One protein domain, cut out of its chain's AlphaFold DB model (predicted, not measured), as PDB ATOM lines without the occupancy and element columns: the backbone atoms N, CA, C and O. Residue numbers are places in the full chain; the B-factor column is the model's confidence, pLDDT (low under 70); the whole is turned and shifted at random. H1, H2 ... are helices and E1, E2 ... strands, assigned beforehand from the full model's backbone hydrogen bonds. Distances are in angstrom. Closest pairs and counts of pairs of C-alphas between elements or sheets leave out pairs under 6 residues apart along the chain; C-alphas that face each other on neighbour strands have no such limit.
ATOM      1  N   ILE A  11     224.941 191.242 194.339       94.31
ATOM      2  CA  ILE A  11     225.514 189.980 193.852       94.31
ATOM      3  C   ILE A  11     224.923 189.640 192.484       94.31
ATOM      4  O   ILE A  11     225.659 189.482 191.511       94.31
ATOM      5  N   GLU A  12     223.594 189.571 192.405       95.25
ATOM      6  CA  GLU A  12     222.874 189.269 191.166       95.25
ATOM      7  C   GLU A  12     223.122 190.349 190.106       95.25
ATOM      8  O   GLU A  12     223.363 190.040 188.935       95.25
ATOM      9  N   ALA A  13     223.143 191.617 190.524       95.38
ATOM     10  CA  ALA A  13     223.474 192.734 189.650       95.38
ATOM     11  C   ALA A  13     224.889 192.596 189.066       95.38
ATOM     12  O   ALA A  13     225.063 192.711 187.854       95.38
ATOM     13  N   SER A  14     225.894 192.282 189.892       96.06
ATOM     14  CA  SER A  14     227.285 192.114 189.441       96.06
ATOM     15  C   SER A  14     227.428 190.954 188.456       96.06
ATOM     16  O   SER A  14     228.021 191.116 187.390       96.06
ATOM     17  N   GLN A  15     226.807 189.808 188.750       95.88
ATOM     18  CA  GLN A  15     226.801 188.656 187.844       95.88
ATOM     19  C   GLN A  15     226.135 188.990 186.506       95.88
ATOM     20  O   GLN A  15     226.628 188.599 185.447       95.88
ATOM     21  N   THR A  16     225.028 189.732 186.540       94.62
ATOM     22  CA  THR A  16     224.316 190.174 185.336       94.62
ATOM     23  C   THR A  16     225.175 191.125 184.507       94.62
ATOM     24  O   THR A  16     225.281 190.933 183.297       94.62
ATOM     25  N   ILE A  17     225.868 192.081 185.138       94.38
ATOM     26  CA  ILE A  17     226.814 192.972 184.450       94.38
ATOM     27  C   ILE A  17     227.909 192.156 183.754       94.38
ATOM     28  O   ILE A  17     228.144 192.362 182.568       94.38
ATOM     29  N   ARG A  18     228.517 191.169 184.428       95.00
ATOM     30  CA  ARG A  18     229.547 190.308 183.814       95.00
ATOM     31  C   ARG A  18     229.028 189.475 182.641       95.00
ATOM     32  O   ARG A  18     229.759 189.258 181.675       95.00
ATOM     33  N   LYS A  19     227.772 189.021 182.694       94.50
ATOM     34  CA  LYS A  19     227.120 188.343 181.561       94.50
ATOM     35  C   LYS A  19     226.905 189.302 180.389       94.50
ATOM     36  O   LYS A  19     227.234 188.965 179.261       94.50
ATOM     37  N   LEU A  20     226.412 190.511 180.641       92.69
ATOM     38  CA  LEU A  20     226.233 191.518 179.589       92.69
ATOM     39  C   LEU A  20     227.575 191.921 178.966       92.69
ATOM     40  O   LEU A  20     227.687 192.046 177.750       92.69
ATOM     41  N   GLU A  21     228.616 192.043 179.780       91.44
ATOM     42  CA  GLU A  21     229.995 192.250 179.350       91.44
ATOM     43  C   GLU A  21     230.509 191.118 178.442       91.44
ATOM     44  O   GLU A  21     231.069 191.374 177.372       91.44
ATOM     45  N   SER A  22     230.279 189.853 178.803       90.94
ATOM     46  CA  SER A  22     230.686 188.722 177.961       90.94
ATOM     47  C   SER A  22     229.934 188.695 176.623       90.94
ATOM     48  O   SER A  22     230.535 188.386 175.590       90.94
ATOM     49  N   ILE A  23     228.661 189.098 176.623       90.56
ATOM     50  CA  ILE A  23     227.841 189.252 175.418       90.56
ATOM     51  C   ILE A  23     228.368 190.395 174.539       90.56
ATOM     52  O   ILE A  23     228.588 190.180 173.346       90.56
ATOM     53  N   LYS A  24     228.672 191.574 175.107       87.00
ATOM     54  CA  LYS A  24     229.318 192.679 174.371       87.00
ATOM     55  C   LYS A  24     230.609 192.205 173.695       87.00
ATOM     56  O   LYS A  24     230.816 192.459 172.510       87.00
ATOM     57  N   LYS A  25     231.443 191.444 174.414       85.94
ATOM     58  CA  LYS A  25     232.673 190.855 173.868       85.94
ATOM     59  C   LYS A  25     232.394 189.870 172.728       85.94
ATOM     60  O   LYS A  25     233.097 189.895 171.723       85.94
ATOM     61  N   LYS A  26     231.389 188.997 172.851       88.56
ATOM     62  CA  LYS A  26     230.990 188.077 171.769       88.56
ATOM     63  C   LYS A  26     230.540 188.831 170.521       88.56
ATOM     64  O   LYS A  26     231.022 188.499 169.441       88.56
ATOM     65  N   ASN A  27     229.708 189.860 170.682       85.06
ATOM     66  CA  ASN A  27     229.254 190.712 169.583       85.06
ATOM     67  C   ASN A  27     230.427 191.414 168.891       85.06
ATOM     68  O   ASN A  27     230.496 191.405 167.668       85.06
ATOM     69  N   TYR A  28     231.398 191.929 169.655       81.69
ATOM     70  CA  TYR A  28     232.617 192.529 169.098       81.69
ATOM     71  C   TYR A  28     233.399 191.559 168.192       81.69
ATOM     72  O   TYR A  28     233.900 191.946 167.141       81.69
ATOM     73  N   TYR A  29     233.467 190.276 168.564       83.88
ATOM     74  CA  TYR A  29     234.102 189.228 167.753       83.88
ATOM     75  C   TYR A  29     233.139 188.520 166.781       83.88
ATOM     76  O   TYR A  29     233.490 187.458 166.266       83.88
ATOM     77  N   ASN A  30     231.935 189.060 166.546       85.25
ATOM     78  CA  ASN A  30     230.887 188.469 165.701       85.25
ATOM     79  C   ASN A  30     230.573 186.993 166.030       85.25
ATOM     80  O   ASN A  30     230.308 186.183 165.140       85.25
ATOM     81  N   LYS A  31     230.639 186.613 167.310       89.12
ATOM     82  CA  LYS A  31     230.309 185.256 167.766       89.12
ATOM     83  C   LYS A  31     228.799 185.112 167.980       89.12
ATOM     84  O   LYS A  31     228.190 186.028 168.529       89.12
ATOM     85  N   PRO A  32     228.205 183.959 167.628       89.00
ATOM     86  CA  PRO A  32     226.787 183.721 167.857       89.00
ATOM     87  C   PRO A  32     226.468 183.688 169.356       89.00
ATOM     88  O   PRO A  32     227.248 183.174 170.167       89.00
ATOM     89  N   LEU A  33     225.302 184.228 169.701       89.94
ATOM     90  CA  LEU A  33     224.763 184.254 171.057       89.94
ATOM     91  C   LEU A  33     223.844 183.057 171.300       89.94
ATOM     92  O   LEU A  33     223.169 182.581 170.385       89.94
ATOM     93  N   THR A  34     223.793 182.585 172.543       93.25
ATOM     94  CA  THR A  34     222.827 181.557 172.951       93.25
ATOM     95  C   THR A  34     221.412 182.148 173.075       93.25
ATOM     96  O   THR A  34     221.254 183.370 173.163       93.25
ATOM     97  N   PRO A  35     220.349 181.323 173.100       92.94
ATOM     98  CA  PRO A  35     218.988 181.813 173.336       92.94
ATOM     99  C   PRO A  35     218.856 182.600 174.649       92.94
ATOM    100  O   PRO A  35     218.263 183.674 174.659       92.94
ATOM    101  N   GLU A  36     219.491 182.117 175.721       92.38
ATOM    102  CA  GLU A  36     219.519 182.788 177.029       92.38
ATOM    103  C   GLU A  36     220.198 184.165 176.964       92.38
ATOM    104  O   GLU A  36     219.736 185.126 177.574       92.38
ATOM    105  N   GLU A  37     221.292 184.286 176.206       91.69
ATOM    106  CA  GLU A  37     221.997 185.559 176.018       91.69
ATOM    107  C   GLU A  37     221.146 186.569 175.237       91.69
ATOM    108  O   GLU A  37     221.141 187.754 175.571       91.69
ATOM    109  N   ASN A  38     220.387 186.101 174.241       89.38
ATOM    110  CA  ASN A  38     219.449 186.943 173.498       89.38
ATOM    111  C   ASN A  38     218.289 187.432 174.380       89.38
ATOM    112  O   ASN A  38     217.935 188.610 174.326       89.38
ATOM    113  N   GLU A  39     217.729 186.566 175.229       92.25
ATOM    114  CA  GLU A  39     216.698 186.958 176.201       92.25
ATOM    115  C   GLU A  39     217.238 187.993 177.198       92.25
ATOM    116  O   GLU A  39     216.568 188.980 177.513       92.25
ATOM    117  N   LEU A  40     218.483 187.816 177.653       89.31
ATOM    118  CA  LEU A  40     219.113 188.731 178.598       89.31
ATOM    119  C   LEU A  40     219.341 190.126 178.002       89.31
ATOM    120  O   LEU A  40     219.107 191.114 178.695       89.31
ATOM    121  N   ILE A  41     219.746 190.219 176.731       88.75
ATOM    122  CA  ILE A  41     219.848 191.503 176.013       88.75
ATOM    123  C   ILE A  41     218.475 192.156 175.859       88.75
ATOM    124  O   ILE A  41     218.357 193.367 176.008       88.75
ATOM    125  N   HIS A  42     217.428 191.380 175.571       88.31
ATOM    126  CA  HIS A  42     216.079 191.932 175.475       88.31
ATOM    127  C   HIS A  42     215.600 192.480 176.830       88.31
ATOM    128  O   HIS A  42     214.967 193.533 176.893       88.31
ATOM    129  N   LYS A  43     215.924 191.783 177.927       90.62
ATOM    130  CA  LYS A  43     215.619 192.220 179.295       90.62
ATOM    131  C   LYS A  43     216.420 193.459 179.711       90.62
ATOM    132  O   LYS A  43     215.881 194.322 180.399       90.62
ATOM    133  N   TYR A  44     217.685 193.540 179.307       88.69
ATOM    134  CA  TYR A  44     218.592 194.651 179.589       88.69
ATOM    135  C   TYR A  44     219.200 195.164 178.280       88.69
ATOM    136  O   TYR A  44     220.299 194.732 177.911       88.69
ATOM    137  N   PRO A  45     218.498 196.073 177.572       82.56
ATOM    138  CA  PRO A  45     218.967 196.604 176.302       82.56
ATOM    139  C   PRO A  45     220.350 197.222 176.478       82.56
ATOM    140  O   PRO A  45     220.544 198.153 177.258       82.56
ATOM    141  N   ILE A  46     221.326 196.681 175.758       73.31
ATOM    142  CA  ILE A  46     222.668 197.242 175.727       73.31
ATOM    143  C   ILE A  46     222.613 198.422 174.759       73.31
ATOM    144  O   ILE A  46     222.653 198.213 173.548       73.31
ATOM    145  N   SER A  47     222.505 199.649 175.273       65.69
ATOM    146  CA  SER A  47     222.695 200.819 174.422       65.69
ATOM    147  C   SER A  47     224.141 200.825 173.918       65.69
ATOM    148  O   SER A  47     225.103 200.638 174.670       65.69
ATOM    149  N   SER A  48     224.309 200.984 172.610       56.88
ATOM    150  CA  SER A  48     225.598 201.232 171.962       56.88
ATOM    151  C   SER A  48     226.011 202.701 172.123       56.88
ATOM    152  O   SER A  48     226.513 203.302 171.184       56.88
ATOM    153  N   CYS A  71     233.864 196.953 183.150       88.38
ATOM    154  CA  CYS A  71     233.654 197.887 184.244       88.38
ATOM    155  C   CYS A  71     234.299 197.353 185.532       88.38
ATOM    156  O   CYS A  71     234.233 196.155 185.842       88.38
ATOM    157  N   ILE A  72     234.914 198.249 186.307       91.81
ATOM    158  CA  ILE A  72     235.452 197.913 187.624       91.81
ATOM    159  C   ILE A  72     234.328 197.983 188.657       91.81
ATOM    160  O   ILE A  72     233.731 199.034 188.883       91.81
ATOM    161  N   ILE A  73     234.057 196.860 189.320       94.31
ATOM    162  CA  ILE A  73     233.008 196.746 190.335       94.31
ATOM    163  C   ILE A  73     233.665 196.499 191.692       94.31
ATOM    164  O   ILE A  73     234.259 195.449 191.914       94.31
ATOM    165  N   VAL A  74     233.523 197.445 192.621       93.25
ATOM    166  CA  VAL A  74     233.951 197.275 194.020       93.25
ATOM    167  C   VAL A  74     232.723 197.032 194.895       93.25
ATOM    168  O   VAL A  74     231.807 197.859 194.920       93.25
ATOM    169  N   ALA A  75     232.675 195.896 195.590       94.88
ATOM    170  CA  ALA A  75     231.582 195.537 196.492       94.88
ATOM    171  C   ALA A  75     231.644 196.326 197.808       94.88
ATOM    172  O   ALA A  75     232.725 196.581 198.318       94.88
ATOM    173  N   LEU A  76     230.498 196.664 198.397       93.69
ATOM    174  CA  LEU A  76     230.385 197.192 199.754       93.69
ATOM    175  C   LEU A  76     229.777 196.097 200.639       93.69
ATOM    176  O   LEU A  76     228.593 195.784 200.515       93.69
ATOM    177  N   THR A  77     230.586 195.489 201.500       92.00
ATOM    178  CA  THR A  77     230.193 194.404 202.402       92.00
ATOM    179  C   THR A  77     229.732 194.950 203.751       92.00
ATOM    180  O   THR A  77     230.139 196.032 204.184       92.00
ATOM    181  N   ALA A  78     228.855 194.211 204.433       88.19
ATOM    182  CA  ALA A  78     228.407 194.567 205.779       88.19
ATOM    183  C   ALA A  78     229.475 194.253 206.838       88.19
ATOM    184  O   ALA A  78     229.592 194.980 207.820       88.19
ATOM    185  N   SER A  79     230.270 193.198 206.629       87.19
ATOM    186  CA  SER A  79     231.328 192.778 207.546       87.19
ATOM    187  C   SER A  79     232.641 192.470 206.817       87.19
ATOM    188  O   SER A  79     232.705 192.417 205.587       87.19
ATOM    189  N   ASN A  80     233.720 192.284 207.585       87.00
ATOM    190  CA  ASN A  80     235.045 191.904 207.074       87.00
ATOM    191  C   ASN A  80     235.271 190.379 207.124       87.00
ATOM    192  O   ASN A  80     236.413 189.921 207.198       87.00
ATOM    193  N   THR A  81     234.195 189.588 207.153       91.94
ATOM    194  CA  THR A  81     234.277 188.123 207.193       91.94
ATOM    195  C   THR A  81     234.812 187.566 205.876       91.94
ATOM    196  O   THR A  81     234.692 188.184 204.820       91.94
ATOM    197  N   LEU A  82     235.426 186.382 205.926       93.19
ATOM    198  CA  LEU A  82     235.923 185.712 204.721       93.19
ATOM    199  C   LEU A  82     234.783 185.342 203.760       93.19
ATOM    200  O   LEU A  82     234.965 185.372 202.547       93.19
ATOM    201  N   GLU A  83     233.607 185.031 204.299       92.19
ATOM    202  CA  GLU A  83     232.420 184.693 203.519       92.19
ATOM    203  C   GLU A  83     231.936 185.875 202.674       92.19
ATOM    204  O   GLU A  83     231.829 185.731 201.457       92.19
ATOM    205  N   ASP A  84     231.767 187.061 203.274       90.88
ATOM    206  CA  ASP A  84     231.369 188.281 202.553       90.88
ATOM    207  C   ASP A  84     232.355 188.628 201.425       90.88
ATOM    208  O   ASP A  84     231.960 189.045 200.332       90.88
ATOM    209  N   LYS A  85     233.655 188.419 201.670       91.69
ATOM    210  CA  LYS A  85     234.719 188.642 200.679       91.69
ATOM    211  C   LYS A  85     234.621 187.671 199.518       91.69
ATOM    212  O   LYS A  85     234.648 188.084 198.361       91.69
ATOM    213  N   ASN A  86     234.495 186.383 199.825       94.44
ATOM    214  CA  ASN A  86     234.368 185.347 198.811       94.44
ATOM    215  C   ASN A  86     233.104 185.565 197.983       94.44
ATOM    216  O   ASN A  86     233.142 185.423 196.766       94.44
ATOM    217  N   LEU A  87     232.005 185.969 198.617       93.31
ATOM    218  CA  LEU A  87     230.752 186.267 197.941       93.31
ATOM    219  C   LEU A  87     230.903 187.435 196.956       93.31
ATOM    220  O   LEU A  87     230.463 187.327 195.811       93.31
ATOM    221  N   ALA A  88     231.589 188.509 197.359       94.31
ATOM    222  CA  ALA A  88     231.902 189.631 196.479       94.31
ATOM    223  C   ALA A  88     232.728 189.191 195.258       94.31
ATOM    224  O   ALA A  88     232.315 189.422 194.120       94.31
ATOM    225  N   ILE A  89     233.857 188.512 195.472       95.00
ATOM    226  CA  ILE A  89     234.752 188.094 194.382       95.00
ATOM    227  C   ILE A  89     234.066 187.079 193.456       95.00
ATOM    228  O   ILE A  89     234.081 187.246 192.237       95.00
ATOM    229  N   ASN A  90     233.369 186.085 194.013       95.62
ATOM    230  CA  ASN A  90     232.656 185.066 193.235       95.62
ATOM    231  C   ASN A  90     231.468 185.637 192.444       95.62
ATOM    232  O   ASN A  90     231.064 185.059 191.438       95.62
ATOM    233  N   SER A  91     230.911 186.779 192.863       95.12
ATOM    234  CA  SER A  91     229.885 187.498 192.090       95.12
ATOM    235  C   SER A  91     230.440 188.236 190.864       95.12
ATOM    236  O   SER A  91     229.669 188.724 190.039       95.12
ATOM    237  N   GLY A  92     231.768 188.312 190.731       95.12
ATOM    238  CA  GLY A  92     232.450 189.029 189.658       95.12
ATOM    239  C   GLY A  92     232.882 190.448 190.030       95.12
ATOM    240  O   GLY A  92     233.193 191.230 189.130       95.12
ATOM    241  N   CYS A  93     232.910 190.814 191.315       95.81
ATOM    242  CA  CYS A  93     233.504 192.082 191.747       95.81
ATOM    243  C   CYS A  93     235.039 192.029 191.657       95.81
ATOM    244  O   CYS A  93     235.649 190.991 191.901       95.81
ATOM    245  N   ASN A  94     235.663 193.158 191.320       94.19
ATOM    246  CA  ASN A  94     237.119 193.316 191.274       94.19
ATOM    247  C   ASN A  94     237.733 193.433 192.672       94.19
ATOM    248  O   ASN A  94     238.847 192.968 192.891       94.19
ATOM    249  N   ASP A  95     237.029 194.086 193.596       91.88
ATOM    250  CA  ASP A  95     237.495 194.321 194.963       91.88
ATOM    251  C   ASP A  95     236.289 194.470 195.908       91.88
ATOM    252  O   ASP A  95     235.131 194.453 195.471       91.88
ATOM    253  N   TYR A  96     236.545 194.629 197.203       92.31
ATOM    254  CA  TYR A  96     235.520 194.834 198.220       92.31
ATOM    255  C   TYR A  96     235.927 195.883 199.260       92.31
ATOM    256  O   TYR A  96     237.097 196.188 199.476       92.31
ATOM    257  N   LEU A  97     234.918 196.414 199.940       91.06
ATOM    258  CA  LEU A  97     235.008 197.453 200.949       91.06
ATOM    259  C   LEU A  97     234.036 197.173 202.079       91.06
ATOM    260  O   LEU A  97     232.850 196.999 201.837       91.06
ATOM    261  N   THR A  98     234.492 197.212 203.321       91.81
ATOM    262  CA  THR A  98     233.600 197.053 204.474       91.81
ATOM    263  C   THR A  98     232.910 198.368 204.819       91.81
ATOM    264  O   THR A  98     233.562 199.412 204.866       91.81
ATOM    265  N   LYS A  99     231.608 198.322 205.108       91.06
ATOM    266  CA  LYS A  99     230.845 199.458 205.645       91.06
ATOM    267  C   LYS A  99     231.126 199.645 207.155       91.06
ATOM    268  O   LYS A  99     231.286 198.645 207.853       91.06
ATOM    269  N   PRO A 100     231.141 200.885 207.686       89.94
ATOM    270  CA  PRO A 100     231.042 202.156 206.967       89.94
ATOM    271  C   PRO A 100     232.299 202.433 206.130       89.94
ATOM    272  O   PRO A 100     233.414 202.102 206.526       89.94
ATOM    273  N   VAL A 101     232.110 203.038 204.956       86.94
ATOM    274  CA  VAL A 101     233.191 203.231 203.981       86.94
ATOM    275  C   VAL A 101     234.227 204.221 204.510       86.94
ATOM    276  O   VAL A 101     233.903 205.354 204.865       86.94
ATOM    277  N   ASN A 102     235.494 203.814 204.509       87.88
ATOM    278  CA  ASN A 102     236.614 204.698 204.807       87.88
ATOM    279  C   ASN A 102     236.958 205.545 203.568       87.88
ATOM    280  O   ASN A 102     237.402 205.009 202.554       87.88
ATOM    281  N   LEU A 103     236.778 206.868 203.657       88.50
ATOM    282  CA  LEU A 103     236.991 207.789 202.532       88.50
ATOM    283  C   LEU A 103     238.449 207.863 202.061       88.50
ATOM    284  O   LEU A 103     238.693 207.988 200.864       88.50
ATOM    285  N   VAL A 104     239.417 207.749 202.975       88.31
ATOM    286  CA  VAL A 104     240.846 207.754 202.619       88.31
ATOM    287  C   VAL A 104     241.181 206.508 201.804       88.31
ATOM    288  O   VAL A 104     241.809 206.594 200.752       88.31
ATOM    289  N   TRP A 105     240.698 205.347 202.249       81.88
ATOM    290  CA  TRP A 105     240.866 204.101 201.507       81.88
ATOM    291  C   TRP A 105     240.170 204.163 200.144       81.88
ATOM    292  O   TRP A 105     240.764 203.790 199.133       81.88
ATOM    293  N   LEU A 106     238.933 204.675 200.102       86.12
ATOM    294  CA  LEU A 106     238.174 204.828 198.861       86.12
ATOM    295  C   LEU A 106     238.931 205.699 197.856       86.12
ATOM    296  O   LEU A 106     239.042 205.319 196.696       86.12
ATOM    297  N   SER A 107     239.494 206.823 198.306       88.44
ATOM    298  CA  SER A 107     240.315 207.699 197.467       88.44
ATOM    299  C   SER A 107     241.509 206.956 196.867       88.44
ATOM    300  O   SER A 107     241.740 207.046 195.664       88.44
ATOM    301  N   ASN A 108     242.242 206.182 197.672       86.06
ATOM    302  CA  ASN A 108     243.382 205.403 197.179       86.06
ATOM    303  C   ASN A 108     242.953 204.390 196.114       86.06
ATOM    304  O   ASN A 108     243.621 204.229 195.099       86.06
ATOM    305  N   LYS A 109     241.799 203.753 196.305       82.50
ATOM    306  CA  LYS A 109     241.294 202.721 195.394       82.50
ATOM    307  C   LYS A 109     240.711 203.283 194.109       82.50
ATOM    308  O   LYS A 109     240.883 202.679 193.055       82.50
ATOM    309  N   LEU A 110     240.099 204.462 194.171       86.12
ATOM    310  CA  LEU A 110     239.739 205.224 192.978       86.12
ATOM    311  C   LEU A 110     240.980 205.619 192.178       86.12
ATOM    312  O   LEU A 110     240.950 205.522 190.958       86.12
ATOM    313  N   MET A 111     242.072 206.007 192.840       85.31
ATOM    314  CA  MET A 111     243.331 206.308 192.153       85.31
ATOM    315  C   MET A 111     243.955 205.058 191.526       85.31
ATOM    316  O   MET A 111     244.322 205.105 190.359       85.31
ATOM    317  N   GLU A 112     244.029 203.938 192.254       82.06
ATOM    318  CA  GLU A 112     244.551 202.664 191.734       82.06
ATOM    319  C   GLU A 112     243.800 202.225 190.470       82.06
ATOM    320  O   GLU A 112     244.393 202.092 189.399       82.06
ATOM    321  N   TRP A 113     242.482 202.039 190.572       80.88
ATOM    322  CA  TRP A 113     241.683 201.526 189.461       80.88
ATOM    323  C   TRP A 113     241.429 202.580 188.379       80.88
ATOM    324  O   TRP A 113     241.457 202.260 187.193       80.88
ATOM    325  N   GLY A 114     241.209 203.839 188.759       80.56
ATOM    326  CA  GLY A 114     240.953 204.937 187.827       80.56
ATOM    327  C   GLY A 114     242.167 205.271 186.964       80.56
ATOM    328  O   GLY A 114     242.017 205.478 185.761       80.56
ATOM    329  N   TYR A 115     243.375 205.240 187.535       79.06
ATOM    330  CA  TYR A 115     244.604 205.421 186.764       79.06
ATOM    331  C   TYR A 115     244.807 204.288 185.752       79.06
ATOM    332  O   TYR A 115     245.089 204.551 184.585       79.06
ATOM    333  N   MET A 116     244.594 203.031 186.162       75.75
ATOM    334  CA  MET A 116     244.672 201.888 185.245       75.75
ATOM    335  C   MET A 116     243.676 202.021 184.088       75.75
ATOM    336  O   MET A 116     244.054 201.799 182.941       75.75
ATOM    337  N   GLN A 117     242.435 202.430 184.364       71.50
ATOM    338  CA  GLN A 117     241.434 202.671 183.319       71.50
ATOM    339  C   GLN A 117     241.863 203.791 182.368       71.50
ATOM    340  O   GLN A 117     241.825 203.585 181.160       71.50
ATOM    341  N   SER A 118     242.342 204.924 182.893       73.12
ATOM    342  CA  SER A 118     242.814 206.047 182.074       73.12
ATOM    343  C   SER A 118     243.957 205.658 181.138       73.12
ATOM    344  O   SER A 118     244.013 206.168 180.025       73.12
ATOM    345  N   LEU A 119     244.864 204.778 181.570       72.56
ATOM    346  CA  LEU A 119     245.945 204.274 180.720       72.56
ATOM    347  C   LEU A 119     245.463 203.276 179.664       72.56
ATOM    348  O   LEU A 119     246.099 203.142 178.627       72.56
ATOM    349  N   MET A 120     244.379 202.546 179.931       65.62
ATOM    350  CA  MET A 120     243.819 201.581 178.981       65.62
ATOM    351  C   MET A 120     242.949 202.240 177.903       65.62
ATOM    352  O   MET A 120     242.760 201.638 176.848       65.62
ATOM    353  N   THR A 121     242.410 203.436 178.167       62.91
ATOM    354  CA  THR A 121     241.548 204.187 177.237       62.91
ATOM    355  C   THR A 121     242.229 205.374 176.547       62.91
ATOM    356  O   THR A 121     241.625 205.947 175.644       62.91
ATOM    357  N   SER A 122     243.420 205.788 176.999       56.16
ATOM    358  CA  SER A 122     244.246 206.834 176.366       56.16
ATOM    359  C   SER A 122     245.049 206.295 175.188       56.16
ATOM    360  O   SER A 122     245.393 207.143 174.334       56.16
TER     361      SER A 122
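This is residues 11 to 48 and 71 to 122 of the 122 residues of the protein "Response regulatory domain-containing protein" of Hanseniaspora valbyensis NRRL Y-1626 (UniProt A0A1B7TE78). Helix H3 packs on a small ribbon of two parallel strands, E1 and E2, while the long helix H4 runs near E2 on the side away from H3. The other long helix, H1, starts close to H3 and leads away from this body to H2, which stands steeply to it; residues 25 to 30 stick out. The 90 printed residues have four named helices and two named strands, in the order H1 H2 E1 H3 E2 H4, and the class is mostly helix. The whole is loose, with a radius of gyration of the C-alphas of 15.8 A, and flat, spanning 43 by 34 by 18 A.

H1, residues 11 to 28, and H2, residues 35 to 43, only just touch, with 3 pairs of C-alphas within 8 A, made by residues 20 to 23 of H1 alone. Their closest C-alphas, Ile 23 and Glu 37, are 6.9 A apart; they run opposite ways at a steep tilt of 69.9 degrees, only just short of about perpendicular. E1, residues 74 to 77, H3, residues 82 to 90, and E2, residues 95 to 98, form a strand-helix-strand unit, two parallel neighbour strands with a helix between them in the chain, with a right-handed crossover. The directions of E1 and E2 differ by 31 degrees; N 75 and O 95, at 2.9 A, are within hydrogen-bond range. The closest C-alphas of E1 and H3 are Ala 75 and Ala 88, 5.9 A. H1 and H3 are close but not clearly touching, Ile 11 and Ala 88 having the closest C-alphas, 6.9 A. H4, residues 103 to 121, and E2 are near each other, while H4 and H1 are apart. In H1, H2, H3 and H4, every O i to N i+4 pair is within hydrogen-bond range.

H1 begins at C-alpha 11 (225.514, 189.980, 193.852) and measures 25.9 A; H2 measures 12.5 A, E1 9.6 A, H3 12.0 A and E2 10.6 A. H4 measures 26.0 A and ends at C-alpha 121 (241.548, 204.187, 177.237).

The C-alphas farthest apart, Pro 35 and Val 104, are 44.8 A apart. Residues 49 to 70 are not printed, and C-alphas 48 and 71 are 15.1 A apart across this cut, which falls in the link from H2 to E1. Of the links printed whole, H1 to H2 is short and the others are tight. Residues 47 to 48 and 120 to 122 have pLDDT under 70.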